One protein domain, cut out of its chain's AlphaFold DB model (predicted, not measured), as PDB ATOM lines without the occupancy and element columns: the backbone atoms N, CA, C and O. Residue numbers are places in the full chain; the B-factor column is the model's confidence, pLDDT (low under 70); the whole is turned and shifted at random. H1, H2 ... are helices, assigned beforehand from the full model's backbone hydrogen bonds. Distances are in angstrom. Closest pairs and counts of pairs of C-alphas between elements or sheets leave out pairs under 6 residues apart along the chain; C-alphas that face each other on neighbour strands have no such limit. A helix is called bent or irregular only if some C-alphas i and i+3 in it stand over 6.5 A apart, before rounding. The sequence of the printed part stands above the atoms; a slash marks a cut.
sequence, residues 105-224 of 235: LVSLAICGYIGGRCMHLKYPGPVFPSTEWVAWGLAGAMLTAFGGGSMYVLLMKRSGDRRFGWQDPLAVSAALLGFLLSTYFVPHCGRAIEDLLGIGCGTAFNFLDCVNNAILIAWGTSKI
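Overview. This is residues 105 to 224 of the 235 residues of an uncharacterized protein of Symbiodinium microadriaticum (UniProt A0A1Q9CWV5). H1 is the core, with H2a, H3a and long H4 packed across it. Residues 155 to 161 stick out. The printed part has 120 residues with four named helices, H1 to H4: all helix, compact, radius of gyration of the C-alphas 15.6 A, spans 50 by 33 by 22 A.

Along the chain. H1, residues 105 to 122, begins at C-alpha 105 (135.126, 151.780, 147.367). By hydrogen bonds H2, residues 131 to 155, and H3, 169 to 197, are single helices, but bent: arm H2a ends at C-alpha 145, 7.4 A from C-alpha 148 of H2b, and H3a at 187, 7.5 A from 190 of H3b. H3a is irregular: C-alphas 184 and 187 are 6.52 A apart. H4, residues 201 to 224, 35.2 A, ends at (154.626, 158.443, 148.609).

Arrangement. H1 touches H3a, closest C-alphas Ala 109 and Gly 178, 4.0 A. H1 and H2a form a hairpin, closest C-alphas Gly 115 and Ala 141, 4.0 A. Every O i to N i+4 pair is within hydrogen-bond range in H2a, H2b and H4.

Size, cuts and confidence. The printed part has no cut; link H2 to H3 is long; pLDDT is under 70 at 126 to 129 and 157 to 159.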
ATOM      1  N   LEU A 105     136.352 151.929 148.164       89.44
ATOM      2  CA  LEU A 105     135.126 151.780 147.367       89.44
ATOM      3  C   LEU A 105     134.173 152.969 147.541       89.44
ATOM      4  O   LEU A 105     133.621 153.467 146.560       89.44
ATOM      5  N   VAL A 106     133.998 153.452 148.774       88.19
ATOM      6  CA  VAL A 106     133.161 154.621 149.072       88.19
ATOM      7  C   VAL A 106     133.744 155.879 148.431       88.19
ATOM      8  O   VAL A 106     132.998 156.630 147.809       88.19
ATOM      9  N   SER A 107     135.060 156.100 148.506       89.19
ATOM     10  CA  SER A 107     135.701 157.247 147.848       89.19
ATOM     11  C   SER A 107     135.520 157.201 146.328       89.19
ATOM     12  O   SER A 107     135.159 158.213 145.728       89.19
ATOM     13  N   LEU A 108     135.672 156.031 145.700       90.50
ATOM     14  CA  LEU A 108     135.421 155.862 144.263       90.50
ATOM     15  C   LEU A 108     133.958 156.117 143.890       90.50
ATOM     16  O   LEU A 108     133.689 156.780 142.885       90.50
ATOM     17  N   ALA A 109     133.015 155.644 144.707       90.38
ATOM     18  CA  ALA A 109     131.598 155.925 144.513       90.38
ATOM     19  C   ALA A 109     131.302 157.426 144.645       90.38
ATOM     20  O   ALA A 109     130.598 157.987 143.806       90.38
ATOM     21  N   ILE A 110     131.892 158.116 145.624       89.31
ATOM     22  CA  ILE A 110     131.757 159.573 145.749       89.31
ATOM     23  C   ILE A 110     132.370 160.276 144.528       89.31
ATOM     24  O   ILE A 110     131.747 161.170 143.966       89.31
ATOM     25  N   CYS A 111     133.533 159.845 144.034       90.25
ATOM     26  CA  CYS A 111     134.126 160.415 142.820       90.25
ATOM     27  C   CYS A 111     133.215 160.258 141.592       90.25
ATOM     28  O   CYS A 111     133.016 161.216 140.842       90.25
ATOM     29  N   GLY A 112     132.637 159.068 141.401       89.94
ATOM     30  CA  GLY A 112     131.681 158.813 140.324       89.94
ATOM     31  C   GLY A 112     130.412 159.659 140.461       89.94
ATOM     32  O   GLY A 112     129.925 160.217 139.476       89.94
ATOM     33  N   TYR A 113     129.932 159.827 141.695       90.31
ATOM     34  CA  TYR A 113     128.803 160.693 142.022       90.31
ATOM     35  C   TYR A 113     129.064 162.155 141.640       90.31
ATOM     36  O   TYR A 113     128.230 162.791 140.991       90.31
ATOM     37  N   ILE A 114     130.237 162.684 141.993       88.75
ATOM     38  CA  ILE A 114     130.646 164.059 141.674       88.75
ATOM     39  C   ILE A 114     130.707 164.262 140.158       88.75
ATOM     40  O   ILE A 114     130.152 165.237 139.645       88.75
ATOM     41  N   GLY A 115     131.321 163.324 139.430       87.31
ATOM     42  CA  GLY A 115     131.402 163.386 137.970       87.31
ATOM     43  C   GLY A 115     130.023 163.422 137.301       87.31
ATOM     44  O   GLY A 115     129.796 164.234 136.402       87.31
ATOM     45  N   GLY A 116     129.071 162.617 137.790       86.56
ATOM     46  CA  GLY A 116     127.685 162.643 137.315       86.56
ATOM     47  C   GLY A 116     126.944 163.940 137.648       86.56
ATOM     48  O   GLY A 116     126.269 164.515 136.789       86.56
ATOM     49  N   ARG A 117     127.132 164.476 138.861       86.12
ATOM     50  CA  ARG A 117     126.534 165.752 139.284       86.12
ATOM     51  C   ARG A 117     126.982 166.925 138.411       86.12
ATOM     52  O   ARG A 117     126.146 167.753 138.049       86.12
ATOM     53  N   CYS A 118     128.265 167.008 138.055       85.25
ATOM     54  CA  CYS A 118     128.785 168.078 137.194       85.25
ATOM     55  C   CYS A 118     128.018 168.180 135.866       85.25
ATOM     56  O   CYS A 118     127.761 169.279 135.374       85.25
ATOM     57  N   MET A 119     127.593 167.040 135.316       84.81
ATOM     58  CA  MET A 119     126.795 167.003 134.093       84.81
ATOM     59  C   MET A 119     125.362 167.479 134.305       84.81
ATOM     60  O   MET A 119     124.818 168.176 133.450       84.81
ATOM     61  N   HIS A 120     124.769 167.171 135.456       83.25
ATOM     62  CA  HIS A 120     123.440 167.663 135.810       83.25
ATOM     63  C   HIS A 120     123.412 169.194 135.960       83.25
ATOM     64  O   HIS A 120     122.472 169.843 135.511       83.25
ATOM     65  N   LEU A 121     124.473 169.783 136.523       84.44
ATOM     66  CA  LEU A 121     124.600 171.240 136.654       84.44
ATOM     67  C   LEU A 121     124.810 171.944 135.307       84.44
ATOM     68  O   LEU A 121     124.348 173.067 135.124       84.44
ATOM     69  N   LYS A 122     125.505 171.300 134.364       86.25
ATOM     70  CA  LYS A 122     125.792 171.877 133.042       86.25
ATOM     71  C   LYS A 122     124.587 171.841 132.096       86.25
ATOM     72  O   LYS A 122     124.470 172.716 131.242       86.25
ATOM     73  N   TYR A 123     123.704 170.856 132.251       83.25
ATOM     74  CA  TYR A 123     122.528 170.664 131.399       83.25
ATOM     75  C   TYR A 123     121.243 170.613 132.243       83.25
ATOM     76  O   TYR A 123     120.662 169.537 132.407       83.25
ATOM     77  N   PRO A 124     120.793 171.755 132.797       74.94
ATOM     78  CA  PRO A 124     119.558 171.822 133.568       74.94
ATOM     79  C   PRO A 124     118.353 171.660 132.629       74.94
ATOM     80  O   PRO A 124     117.965 172.584 131.918       74.94
ATOM     81  N   GLY A 125     117.767 170.468 132.597       77.81
ATOM     82  CA  GLY A 125     116.584 170.155 131.795       77.81
ATOM     83  C   GLY A 125     115.928 168.852 132.256       77.81
ATOM     84  O   GLY A 125     116.551 168.104 133.009       77.81
ATOM     85  N   PRO A 126     114.673 168.568 131.860       65.00
ATOM     86  CA  PRO A 126     113.989 167.327 132.213       65.00
ATOM     87  C   PRO A 126     114.788 166.134 131.680       65.00
ATOM     88  O   PRO A 126     114.894 165.909 130.475       65.00
ATOM     89  N   VAL A 127     115.403 165.416 132.618       59.56
ATOM     90  CA  VAL A 127     116.412 164.384 132.382       59.56
ATOM     91  C   VAL A 127     115.737 163.099 131.922       59.56
ATOM     92  O   VAL A 127     115.643 162.124 132.662       59.56
ATOM     93  N   PHE A 128     115.266 163.077 130.681       60.56
ATOM     94  CA  PHE A 128     115.310 161.814 129.961       60.56
ATOM     95  C   PHE A 128     116.764 161.592 129.549       60.56
ATOM     96  O   PHE A 128     117.381 162.525 129.029       60.56
ATOM     97  N   PRO A 129     117.349 160.412 129.820       69.19
ATOM     98  CA  PRO A 129     118.739 160.146 129.498       69.19
ATOM     99  C   PRO A 129     118.891 160.130 127.978       69.19
ATOM    100  O   PRO A 129     118.737 159.092 127.333       69.19
ATOM    101  N   SER A 130     119.183 161.289 127.386       85.44
ATOM    102  CA  SER A 130     119.738 161.309 126.044       85.44
ATOM    103  C   SER A 130     121.045 160.520 126.092       85.44
ATOM    104  O   SER A 130     121.780 160.540 127.087       85.44
ATOM    105  N   THR A 131     121.326 159.782 125.026       86.25
ATOM    106  CA  THR A 131     122.556 158.990 124.905       86.25
ATOM    107  C   THR A 131     123.797 159.849 125.146       86.25
ATOM    108  O   THR A 131     124.742 159.401 125.790       86.25
ATOM    109  N   GLU A 132     123.754 161.111 124.716       86.81
ATOM    110  CA  GLU A 132     124.793 162.109 124.967       86.81
ATOM    111  C   GLU A 132     124.971 162.407 126.457       86.81
ATOM    112  O   GLU A 132     126.099 162.403 126.951       86.81
ATOM    113  N   TRP A 133     123.880 162.623 127.197       87.12
ATOM    114  CA  TRP A 133     123.953 162.907 128.629       87.12
ATOM    115  C   TRP A 133     124.588 161.744 129.395       87.12
ATOM    116  O   TRP A 133     125.483 161.956 130.216       87.12
ATOM    117  N   VAL A 134     124.182 160.509 129.082       89.00
ATOM    118  CA  VAL A 134     124.745 159.301 129.705       89.00
ATOM    119  C   VAL A 134     126.217 159.139 129.345       89.00
ATOM    120  O   VAL A 134     127.025 158.881 130.233       89.00
ATOM    121  N   ALA A 135     126.586 159.322 128.074       91.06
ATOM    122  CA  ALA A 135     127.969 159.187 127.624       91.06
ATOM    123  C   ALA A 135     128.896 160.196 128.317       91.06
ATOM    124  O   ALA A 135     129.944 159.817 128.842       91.06
ATOM    125  N   TRP A 136     128.495 161.468 128.380       90.00
ATOM    126  CA  TRP A 136     129.282 162.505 129.043       90.00
ATOM    127  C   TRP A 136     129.291 162.361 130.571       90.00
ATOM    128  O   TRP A 136     130.331 162.578 131.190       90.00
ATOM    129  N   GLY A 137     128.175 161.952 131.179       88.88
ATOM    130  CA  GLY A 137     128.084 161.626 132.606       88.88
ATOM    131  C   GLY A 137     129.011 160.488 133.003       88.88
ATOM    132  O   GLY A 137     129.781 160.613 133.954       88.88
ATOM    133  N   LEU A 138     129.001 159.420 132.212       92.19
ATOM    134  CA  LEU A 138     129.883 158.277 132.384       92.19
ATOM    135  C   LEU A 138     131.352 158.674 132.205       92.19
ATOM    136  O   LEU A 138     132.182 158.338 133.047       92.19
ATOM    137  N   ALA A 139     131.677 159.421 131.147       92.69
ATOM    138  CA  ALA A 139     133.033 159.908 130.911       92.69
ATOM    139  C   ALA A 139     133.522 160.802 132.063       92.69
ATOM    140  O   ALA A 139     134.641 160.623 132.540       92.69
ATOM    141  N   GLY A 140     132.672 161.710 132.550       90.56
ATOM    142  CA  GLY A 140     132.948 162.554 133.711       90.56
ATOM    143  C   GLY A 140     133.205 161.730 134.971       90.56
ATOM    144  O   GLY A 140     134.244 161.897 135.601       90.56
ATOM    145  N   ALA A 141     132.320 160.784 135.297       91.00
ATOM    146  CA  ALA A 141     132.478 159.884 136.440       91.00
ATOM    147  C   ALA A 141     133.789 159.083 136.379       91.00
ATOM    148  O   ALA A 141     134.525 159.029 137.364       91.00
ATOM    149  N   MET A 142     134.122 158.518 135.214       93.25
ATOM    150  CA  MET A 142     135.367 157.771 135.020       93.25
ATOM    151  C   MET A 142     136.603 158.669 135.136       93.25
ATOM    152  O   MET A 142     137.584 158.291 135.778       93.25
ATOM    153  N   LEU A 143     136.569 159.868 134.549       92.50
ATOM    154  CA  LEU A 143     137.670 160.828 134.642       92.50
ATOM    155  C   LEU A 143     137.869 161.318 136.079       92.50
ATOM    156  O   LEU A 143     139.010 161.420 136.522       92.50
ATOM    157  N   THR A 144     136.801 161.575 136.831       89.62
ATOM    158  CA  THR A 144     136.908 161.992 138.234       89.62
ATOM    159  C   THR A 144     137.403 160.851 139.123       89.62
ATOM    160  O   THR A 144     138.304 161.065 139.930       89.62
ATOM    161  N   ALA A 145     136.885 159.630 138.950       89.50
ATOM    162  CA  ALA A 145     137.280 158.472 139.757       89.50
ATOM    163  C   ALA A 145     138.706 157.978 139.462       89.50
ATOM    164  O   ALA A 145     139.440 157.613 140.380       89.50
ATOM    165  N   PHE A 146     139.129 157.981 138.195       92.25
ATOM    166  CA  PHE A 146     140.395 157.367 137.784       92.25
ATOM    167  C   PHE A 146     141.437 158.352 137.262       92.25
ATOM    168  O   PHE A 146     142.596 157.962 137.105       92.25
ATOM    169  N   GLY A 147     141.079 159.607 136.990       89.38
ATOM    170  CA  GLY A 147     141.972 160.591 136.376       89.38
ATOM    171  C   GLY A 147     143.199 160.879 137.231       89.38
ATOM    172  O   GLY A 147     144.318 160.784 136.734       89.38
ATOM    173  N   GLY A 148     143.010 161.118 138.533       86.38
ATOM    174  CA  GLY A 148     144.119 161.352 139.464       86.38
ATOM    175  C   GLY A 148     145.082 160.162 139.547       86.38
ATOM    176  O   GLY A 148     146.294 160.333 139.433       86.38
ATOM    177  N   GLY A 149     144.551 158.941 139.669       84.44
ATOM    178  CA  GLY A 149     145.356 157.715 139.711       84.44
ATOM    179  C   GLY A 149     146.069 157.416 138.389       84.44
ATOM    180  O   GLY A 149     147.237 157.029 138.387       84.44
ATOM    181  N   SER A 150     145.399 157.647 137.260       88.00
ATOM    182  CA  SER A 150     145.976 157.467 135.922       88.00
ATOM    183  C   SER A 150     147.077 158.489 135.661       88.00
ATOM    184  O   SER A 150     148.160 158.123 135.214       88.00
ATOM    185  N   MET A 151     146.850 159.754 136.015       87.31
ATOM    186  CA  MET A 151     147.851 160.813 135.914       87.31
ATOM    187  C   MET A 151     149.035 160.545 136.846       87.31
ATOM    188  O   MET A 151     150.177 160.682 136.421       87.31
ATOM    189  N   TYR A 152     148.798 160.066 138.071       83.06
ATOM    190  CA  TYR A 152     149.863 159.626 138.976       83.06
ATOM    191  C   TYR A 152     150.719 158.519 138.347       83.06
ATOM    192  O   TYR A 152     151.948 158.590 138.375       83.06
ATOM    193  N   VAL A 153     150.086 157.516 137.731       83.00
ATOM    194  CA  VAL A 153     150.785 156.446 137.009       83.00
ATOM    195  C   VAL A 153     151.594 157.001 135.829       83.00
ATOM    196  O   VAL A 153     152.766 156.659 135.675       83.00
ATOM    197  N   LEU A 154     151.020 157.887 135.022       84.81
ATOM    198  CA  LEU A 154     151.708 158.451 133.859       84.81
ATOM    199  C   LEU A 154     152.879 159.369 134.253       84.81
ATOM    200  O   LEU A 154     153.939 159.305 133.633       84.81
ATOM    201  N   LEU A 155     152.711 160.192 135.293       83.75
ATOM    202  CA  LEU A 155     153.700 161.189 135.718       83.75
ATOM    203  C   LEU A 155     154.826 160.601 136.561       83.75
ATOM    204  O   LEU A 155     155.991 160.962 136.385       83.75
ATOM    205  N   MET A 156     154.516 159.691 137.485       76.00
ATOM    206  CA  MET A 156     155.553 159.038 138.274       76.00
ATOM    207  C   MET A 156     156.206 157.989 137.387       76.00
ATOM    208  O   MET A 156     155.713 156.877 137.296       76.00
ATOM    209  N   LYS A 157     157.279 158.338 136.674       59.41
ATOM    210  CA  LYS A 157     158.027 157.484 135.730       59.41
ATOM    211  C   LYS A 157     158.764 156.330 136.442       59.41
ATOM    212  O   LYS A 157     159.987 156.281 136.482       59.41
ATOM    213  N   ARG A 158     158.025 155.404 137.051       62.00
ATOM    214  CA  ARG A 158     158.532 154.204 137.725       62.00
ATOM    215  C   ARG A 158     158.523 152.989 136.787       62.00
ATOM    216  O   ARG A 158     157.511 152.697 136.149       62.00
ATOM    217  N   SER A 159     159.660 152.304 136.706       61.22
ATOM    218  CA  SER A 159     159.810 151.001 136.049       61.22
ATOM    219  C   SER A 159     159.079 149.936 136.876       61.22
ATOM    220  O   SER A 159     159.368 149.794 138.063       61.22
ATOM    221  N   GLY A 160     158.095 149.253 136.293       75.31
ATOM    222  CA  GLY A 160     157.313 148.205 136.953       75.31
ATOM    223  C   GLY A 160     155.999 147.920 136.232       75.31
ATOM    224  O   GLY A 160     155.518 148.756 135.467       75.31
ATOM    225  N   ASP A 161     155.431 146.743 136.482       77.94
ATOM    226  CA  ASP A 161     154.148 146.324 135.924       77.94
ATOM    227  C   ASP A 161     153.026 147.124 136.600       77.94
ATOM    228  O   ASP A 161     152.825 147.039 137.817       77.94
ATOM    229  N   ARG A 162     152.356 147.997 135.843       74.44
ATOM    230  CA  ARG A 162     151.352 148.913 136.396       74.44
ATOM    231  C   ARG A 162     149.978 148.541 135.900       74.44
ATOM    232  O   ARG A 162     149.716 148.545 134.703       74.44
ATOM    233  N   ARG A 163     149.087 148.316 136.857       84.88
ATOM    234  CA  ARG A 163     147.662 148.172 136.597       84.88
ATOM    235  C   ARG A 163     146.985 149.505 136.838       84.88
ATOM    236  O   ARG A 163     147.171 150.124 137.888       84.88
ATOM    237  N   PHE A 164     146.244 149.973 135.846       87.56
ATOM    238  CA  PHE A 164     145.414 151.153 136.022       87.56
ATOM    239  C   PHE A 164     144.207 150.800 136.893       87.56
ATOM    240  O   PHE A 164     143.687 149.693 136.803       87.56
ATOM    241  N   GLY A 165     143.726 151.747 137.704       84.75
ATOM    242  CA  GLY A 165     142.577 151.508 138.592       84.75
ATOM    243  C   GLY A 165     141.302 151.088 137.851       84.75
ATOM    244  O   GLY A 165     140.513 150.323 138.385       84.75
ATOM    245  N   TRP A 166     141.140 151.506 136.591       91.12
ATOM    246  CA  TRP A 166     140.007 151.115 135.745       91.12
ATOM    247  C   TRP A 166     140.066 149.659 135.251       91.12
ATOM    248  O   TRP A 166     139.111 149.185 134.646       91.12
ATOM    249  N   GLN A 167     141.165 148.936 135.493       92.06
ATOM    250  CA  GLN A 167     141.252 147.498 135.214       92.06
ATOM    251  C   GLN A 167     140.627 146.647 136.330       92.06
ATOM    252  O   GLN A 167     140.405 145.455 136.124       92.06
ATOM    253  N   ASP A 168     140.359 147.230 137.502       92.12
ATOM    254  CA  ASP A 168     139.668 146.551 138.594       92.12
ATOM    255  C   ASP A 168     138.141 146.682 138.412       92.12
ATOM    256  O   ASP A 168     137.605 147.796 138.493       92.12
ATOM    257  N   PRO A 169     137.410 145.572 138.178       93.50
ATOM    258  CA  PRO A 169     135.967 145.617 137.974       93.50
ATOM    259  C   PRO A 169     135.215 146.143 139.201       93.50
ATOM    260  O   PRO A 169     134.182 146.793 139.034       93.50
ATOM    261  N   LEU A 170     135.723 145.922 140.421       90.88
ATOM    262  CA  LEU A 170     135.088 146.441 141.634       90.88
ATOM    263  C   LEU A 170     135.196 147.963 141.687       90.88
ATOM    264  O   LEU A 170     134.193 148.636 141.927       90.88
ATOM    265  N   ALA A 171     136.371 148.509 141.372       92.38
ATOM    266  CA  ALA A 171     136.581 149.951 141.329       92.38
ATOM    267  C   ALA A 171     135.682 150.625 140.279       92.38
ATOM    268  O   ALA A 171     135.040 151.641 140.561       92.38
ATOM    269  N   VAL A 172     135.588 150.032 139.085       94.12
ATOM    270  CA  VAL A 172     134.689 150.501 138.020       94.12
ATOM    271  C   VAL A 172     133.231 150.426 138.476       94.12
ATOM    272  O   VAL A 172     132.499 151.401 138.325       94.12
ATOM    273  N   SER A 173     132.811 149.316 139.090       94.31
ATOM    274  CA  SER A 173     131.439 149.153 139.584       94.31
ATOM    275  C   SER A 173     131.071 150.179 140.660       94.31
ATOM    276  O   SER A 173     129.968 150.721 140.623       94.31
ATOM    277  N   ALA A 174     131.999 150.515 141.563       93.62
ATOM    278  CA  ALA A 174     131.791 151.536 142.585       93.62
ATOM    279  C   ALA A 174     131.620 152.928 141.960       93.62
ATOM    280  O   ALA A 174     130.684 153.646 142.312       93.62
ATOM    281  N   ALA A 175     132.460 153.286 140.983       93.56
ATOM    282  CA  ALA A 175     132.340 154.553 140.263       93.56
ATOM    283  C   ALA A 175     131.011 154.651 139.487       93.56
ATOM    284  O   ALA A 175     130.339 155.684 139.530       93.56
ATOM    285  N   LEU A 176     130.596 153.563 138.826       94.56
ATOM    286  CA  LEU A 176     129.307 153.474 138.131       94.56
ATOM    287  C   LEU A 176     128.125 153.587 139.094       94.56
ATOM    288  O   LEU A 176     127.175 154.310 138.807       94.56
ATOM    289  N   LEU A 177     128.184 152.904 140.238       95.06
ATOM    290  CA  LEU A 177     127.165 153.012 141.277       95.06
ATOM    291  C   LEU A 177     127.059 154.461 141.756       95.06
ATOM    292  O   LEU A 177     125.961 154.999 141.807       95.06
ATOM    293  N   GLY A 178     128.190 155.117 142.017       92.12
ATOM    294  CA  GLY A 178     128.250 156.543 142.328       92.12
ATOM    295  C   GLY A 178     127.551 157.418 141.289       92.12
ATOM    296  O   GLY A 178     126.700 158.242 141.633       92.12
ATOM    297  N   PHE A 179     127.860 157.198 140.011       93.75
ATOM    298  CA  PHE A 179     127.208 157.887 138.900       93.75
ATOM    299  C   PHE A 179     125.686 157.668 138.905       93.75
ATOM    300  O   PHE A 179     124.937 158.642 138.870       93.75
ATOM    301  N   LEU A 180     125.217 156.423 139.024       92.12
ATOM    302  CA  LEU A 180     123.787 156.095 139.092       92.12
ATOM    303  C   LEU A 180     123.101 156.723 140.312       92.12
ATOM    304  O   LEU A 180     121.991 157.238 140.207       92.12
ATOM    305  N   LEU A 181     123.769 156.744 141.465       91.00
ATOM    306  CA  LEU A 181     123.259 157.431 142.647       91.00
ATOM    307  C   LEU A 181     123.122 158.934 142.384       91.00
ATOM    308  O   LEU A 181     122.135 159.523 142.809       91.00
ATOM    309  N   SER A 182     124.038 159.558 141.638       89.75
ATOM    310  CA  SER A 182     123.909 160.980 141.285       89.75
ATOM    311  C   SER A 182     122.701 161.264 140.398       89.75
ATOM    312  O   SER A 182     122.021 162.267 140.602       89.75
ATOM    313  N   THR A 183     122.379 160.363 139.467       87.69
ATOM    314  CA  THR A 183     121.224 160.544 138.576       87.69
ATOM    315  C   THR A 183     119.910 160.462 139.351       87.69
ATOM    316  O   THR A 183     118.966 161.187 139.041       87.69
ATOM    317  N   TYR A 184     119.875 159.631 140.394       88.38
ATOM    318  CA  TYR A 184     118.720 159.468 141.267       88.38
ATOM    319  C   TYR A 184     118.604 160.580 142.320       88.38
ATOM    320  O   TYR A 184     117.537 161.174 142.480       88.38
ATOM    321  N   PHE A 185     119.688 160.886 143.037       86.06
ATOM    322  CA  PHE A 185     119.654 161.780 144.197       86.06
ATOM    323  C   PHE A 185     119.658 163.259 143.834       86.06
ATOM    324  O   PHE A 185     118.965 164.021 144.500       86.06
ATOM    325  N   VAL A 186     120.390 163.696 142.804       86.56
ATOM    326  CA  VAL A 186     120.502 165.132 142.487       86.56
ATOM    327  C   VAL A 186     119.130 165.780 142.212       86.56
ATOM    328  O   VAL A 186     118.869 166.825 142.810       86.56
ATOM    329  N   PRO A 187     118.205 165.166 141.442       85.12
ATOM    330  CA  PRO A 187     116.859 165.716 141.244       85.12
ATOM    331  C   PRO A 187     116.000 165.764 142.519       85.12
ATOM    332  O   PRO A 187     115.128 166.620 142.647       85.12
ATOM    333  N   HIS A 188     116.235 164.849 143.464       86.12
ATOM    334  CA  HIS A 188     115.422 164.675 144.678       86.12
ATOM    335  C   HIS A 188     116.050 165.311 145.929       86.12
ATOM    336  O   HIS A 188     115.444 165.326 147.002       86.12
ATOM    337  N   CYS A 189     117.261 165.852 145.796       81.88
ATOM    338  CA  CYS A 189     118.094 166.305 146.902       81.88
ATOM    339  C   CYS A 189     117.461 167.436 147.720       81.88
ATOM    340  O   CYS A 189     117.623 167.467 148.938       81.88
ATOM    341  N   GLY A 190     116.727 168.338 147.056       74.06
ATOM    342  CA  GLY A 190     116.222 169.573 147.656       74.06
ATOM    343  C   GLY A 190     115.409 169.354 148.930       74.06
ATOM    344  O   GLY A 190     115.676 170.015 149.916       74.06
ATOM    345  N   ARG A 191     114.474 168.394 148.948       79.88
ATOM    346  CA  ARG A 191     113.643 168.149 150.142       79.88
ATOM    347  C   ARG A 191     114.296 167.178 151.120       79.88
ATOM    348  O   ARG A 191     114.373 167.452 152.304       79.88
ATOM    349  N   ALA A 192     114.835 166.065 150.620       81.81
ATOM    350  CA  ALA A 192     115.313 164.987 151.486       81.81
ATOM    351  C   ALA A 192     116.540 165.370 152.334       81.81
ATOM    352  O   ALA A 192     116.631 164.968 153.491       81.81
ATOM    353  N   ILE A 193     117.495 166.124 151.774       81.25
ATOM    354  CA  ILE A 193     118.702 166.532 152.513       81.25
ATOM    355  C   ILE A 193     118.403 167.695 153.460       81.25
ATOM    356  O   ILE A 193     118.927 167.717 154.575       81.25
ATOM    357  N   GLU A 194     117.557 168.631 153.035       84.81
ATOM    358  CA  GLU A 194     117.154 169.768 153.862       84.81
ATOM    359  C   GLU A 194     116.358 169.297 155.088       84.81
ATOM    360  O   GLU A 194     116.687 169.698 156.204       84.81
ATOM    361  N   ASP A 195     115.430 168.349 154.915       89.31
ATOM    362  CA  ASP A 195     114.658 167.757 156.017       89.31
ATOM    363  C   ASP A 195     115.533 166.927 156.978       89.31
ATOM    364  O   ASP A 195     115.297 166.918 158.187       89.31
ATOM    365  N   LEU A 196     116.549 166.217 156.463       90.00
ATOM    366  CA  LEU A 196     117.388 165.327 157.275       90.00
ATOM    367  C   LEU A 196     118.490 166.068 158.045       90.00
ATOM    368  O   LEU A 196     118.791 165.712 159.182       90.00
ATOM    369  N   LEU A 197     119.143 167.042 157.406       88.44
ATOM    370  CA  LEU A 197     120.361 167.672 157.927       88.44
ATOM    371  C   LEU A 197     120.187 169.163 158.248       88.44
ATOM    372  O   LEU A 197     121.100 169.757 158.821       88.44
ATOM    373  N   GLY A 198     119.064 169.783 157.871       92.75
ATOM    374  CA  GLY A 198     118.836 171.217 158.068       92.75
ATOM    375  C   GLY A 198     119.807 172.108 157.285       92.75
ATOM    376  O   GLY A 198     120.006 173.268 157.641       92.75
ATOM    377  N   ILE A 199     120.457 171.570 156.248       92.88
ATOM    378  CA  ILE A 199     121.409 172.292 155.398       92.88
ATOM    379  C   ILE A 199     120.970 172.231 153.940       92.88
ATOM    380  O   ILE A 199     120.456 171.218 153.466       92.88
ATOM    381  N   GLY A 200     121.234 173.311 153.204       90.62
ATOM    382  CA  GLY A 200     120.958 173.358 151.773       90.62
ATOM    383  C   GLY A 200     121.729 172.277 151.012       90.62
ATOM    384  O   GLY A 200     122.911 172.034 151.266       90.62
ATOM    385  N   CYS A 201     121.067 171.670 150.026       86.94
ATOM    386  CA  CYS A 201     121.613 170.609 149.175       86.94
ATOM    387  C   CYS A 201     123.001 170.955 148.582       86.94
ATOM    388  O   CYS A 201     123.920 170.136 148.604       86.94
ATOM    389  N   GLY A 202     123.198 172.199 148.122       86.62
ATOM    390  CA  GLY A 202     124.497 172.661 147.614       86.62
ATOM    391  C   GLY A 202     125.608 172.644 148.670       86.62
ATOM    392  O   GLY A 202     126.730 172.238 148.375       86.62
ATOM    393  N   THR A 203     125.297 173.021 149.912       89.69
ATOM    394  CA  THR A 203     126.247 173.003 151.034       89.69
ATOM    395  C   THR A 203     126.617 171.575 151.419       89.69
ATOM    396  O   THR A 203     127.800 171.279 151.591       89.69
ATOM    397  N   ALA A 204     125.628 170.678 151.496       85.69
ATOM    398  CA  ALA A 204     125.858 169.260 151.770       85.69
ATOM    399  C   ALA A 204     126.783 168.629 150.720       85.69
ATOM    400  O   ALA A 204     127.720 167.905 151.053       85.69
ATOM    401  N   PHE A 205     126.569 168.957 149.447       85.31
ATOM    402  CA  PHE A 205     127.417 168.466 148.370       85.31
ATOM    403  C   PHE A 205     128.826 169.047 148.385       85.31
ATOM    404  O   PHE A 205     129.780 168.286 148.258       85.31
ATOM    405  N   ASN A 206     128.985 170.350 148.611       86.44
ATOM    406  CA  ASN A 206     130.315 170.944 148.750       86.44
ATOM    407  C   ASN A 206     131.090 170.326 149.924       86.44
ATOM    408  O   ASN A 206     132.298 170.119 149.831       86.44
ATOM    409  N   PHE A 207     130.402 169.989 151.017       86.25
ATOM    410  CA  PHE A 207     131.011 169.270 152.132       86.25
ATOM    411  C   PHE A 207     131.500 167.873 151.715       86.25
ATOM    412  O   PHE A 207     132.651 167.531 151.989       86.25
ATOM    413  N   LEU A 208     130.677 167.093 151.006       82.50
ATOM    414  CA  LEU A 208     131.074 165.775 150.494       82.50
ATOM    415  C   LEU A 208     132.249 165.858 149.507       82.50
ATOM    416  O   LEU A 208     133.157 165.028 149.576       82.50
ATOM    417  N   ASP A 209     132.282 166.881 148.651       83.62
ATOM    418  CA  ASP A 209     133.397 167.135 147.731       83.62
ATOM    419  C   ASP A 209     134.699 167.406 148.503       83.62
ATOM    420  O   ASP A 209     135.750 166.835 148.193       83.62
ATOM    421  N   CYS A 210     134.634 168.237 149.549       85.44
ATOM    422  CA  CYS A 210     135.768 168.521 150.429       85.44
ATOM    423  C   CYS A 210     136.271 167.264 151.152       85.44
ATOM    424  O   CYS A 210     137.479 167.022 151.181       85.44
ATOM    425  N   VAL A 211     135.363 166.448 151.699       82.19
ATOM    426  CA  VAL A 211     135.714 165.183 152.367       82.19
ATOM    427  C   VAL A 211     136.399 164.231 151.389       82.19
ATOM    428  O   VAL A 211     137.456 163.684 151.705       82.19
ATOM    429  N   ASN A 212     135.855 164.075 150.181       83.94
ATOM    430  CA  ASN A 212     136.442 163.210 149.162       83.94
ATOM    431  C   ASN A 212     137.845 163.677 148.745       83.94
ATOM    432  O   ASN A 212     138.779 162.878 148.701       83.94
ATOM    433  N   ASN A 213     138.028 164.979 148.517       84.25
ATOM    434  CA  ASN A 213     139.342 165.539 148.200       84.25
ATOM    435  C   ASN A 213     140.351 165.325 149.339       84.25
ATOM    436  O   ASN A 213     141.500 164.967 149.075       84.25
ATOM    437  N   ALA A 214     139.936 165.488 150.598       82.62
ATOM    438  CA  ALA A 214     140.797 165.229 151.750       82.62
ATOM    439  C   ALA A 214     141.243 163.756 151.816       82.62
ATOM    440  O   ALA A 214     142.428 163.487 152.032       82.62
ATOM    441  N   ILE A 215     140.328 162.812 151.564       82.19
ATOM    442  CA  ILE A 215     140.630 161.372 151.502       82.19
ATOM    443  C   ILE A 215     141.630 161.079 150.378       82.19
ATOM    444  O   ILE A 215     142.648 160.426 150.617       82.19
ATOM    445  N   LEU A 216     141.398 161.609 149.173       81.19
ATOM    446  CA  LEU A 216     142.287 161.408 148.025       81.19
ATOM    447  C   LEU A 216     143.697 161.963 148.275       81.19
ATOM    448  O   LEU A 216     144.683 161.313 147.921       81.19
ATOM    449  N   ILE A 217     143.819 163.129 148.917       82.50
ATOM    450  CA  ILE A 217     145.116 163.713 149.291       82.50
ATOM    451  C   ILE A 217     145.812 162.856 150.357       82.50
ATOM    452  O   ILE A 217     147.002 162.548 150.224       82.50
ATOM    453  N   ALA A 218     145.091 162.430 151.397       81.44
ATOM    454  CA  ALA A 218     145.637 161.556 152.435       81.44
ATOM    455  C   ALA A 218     146.138 160.224 151.845       81.44
ATOM    456  O   ALA A 218     147.213 159.736 152.203       81.44
ATOM    457  N   TRP A 219     145.411 159.670 150.877       80.62
ATOM    458  CA  TRP A 219     145.795 158.439 150.190       80.62
ATOM    459  C   TRP A 219     146.975 158.636 149.230       80.62
ATOM    460  O   TRP A 219     147.906 157.829 149.193       80.62
ATOM    461  N   GLY A 220     146.986 159.738 148.480       76.88
ATOM    462  CA  GLY A 220     148.105 160.095 147.609       76.88
ATOM    463  C   GLY A 220     149.406 160.282 148.393       76.88
ATOM    464  O   GLY A 220     150.455 159.767 147.999       76.88
ATOM    465  N   THR A 221     149.341 160.959 149.541       79.31
ATOM    466  CA  THR A 221     150.506 161.208 150.404       79.31
ATOM    467  C   THR A 221     150.990 159.949 151.132       79.31
ATOM    468  O   THR A 221     152.203 159.749 151.249       79.31
ATOM    469  N   SER A 222     150.090 159.051 151.557       77.31
ATOM    470  CA  SER A 222     150.478 157.786 152.202       77.31
ATOM    471  C   SER A 222     151.280 156.872 151.263       77.31
ATOM    472  O   SER A 222     152.284 156.285 151.680       77.31
ATOM    473  N   LYS A 223     150.918 156.832 149.972       71.56
ATOM    474  CA  LYS A 223     151.634 156.062 148.938       71.56
ATOM    475  C   LYS A 223     153.040 156.573 148.650       71.56
ATOM    476  O   LYS A 223     153.913 155.777 148.315       71.56
ATOM    477  N   ILE A 224     153.282 157.876 148.784       73.50
ATOM    478  CA  ILE A 224     154.626 158.443 148.609       73.50
ATOM    479  C   ILE A 224     155.544 157.976 149.749       73.50
ATOM    480  O   ILE A 224     156.706 157.648 149.517       73.50
TER     481      ILE A 224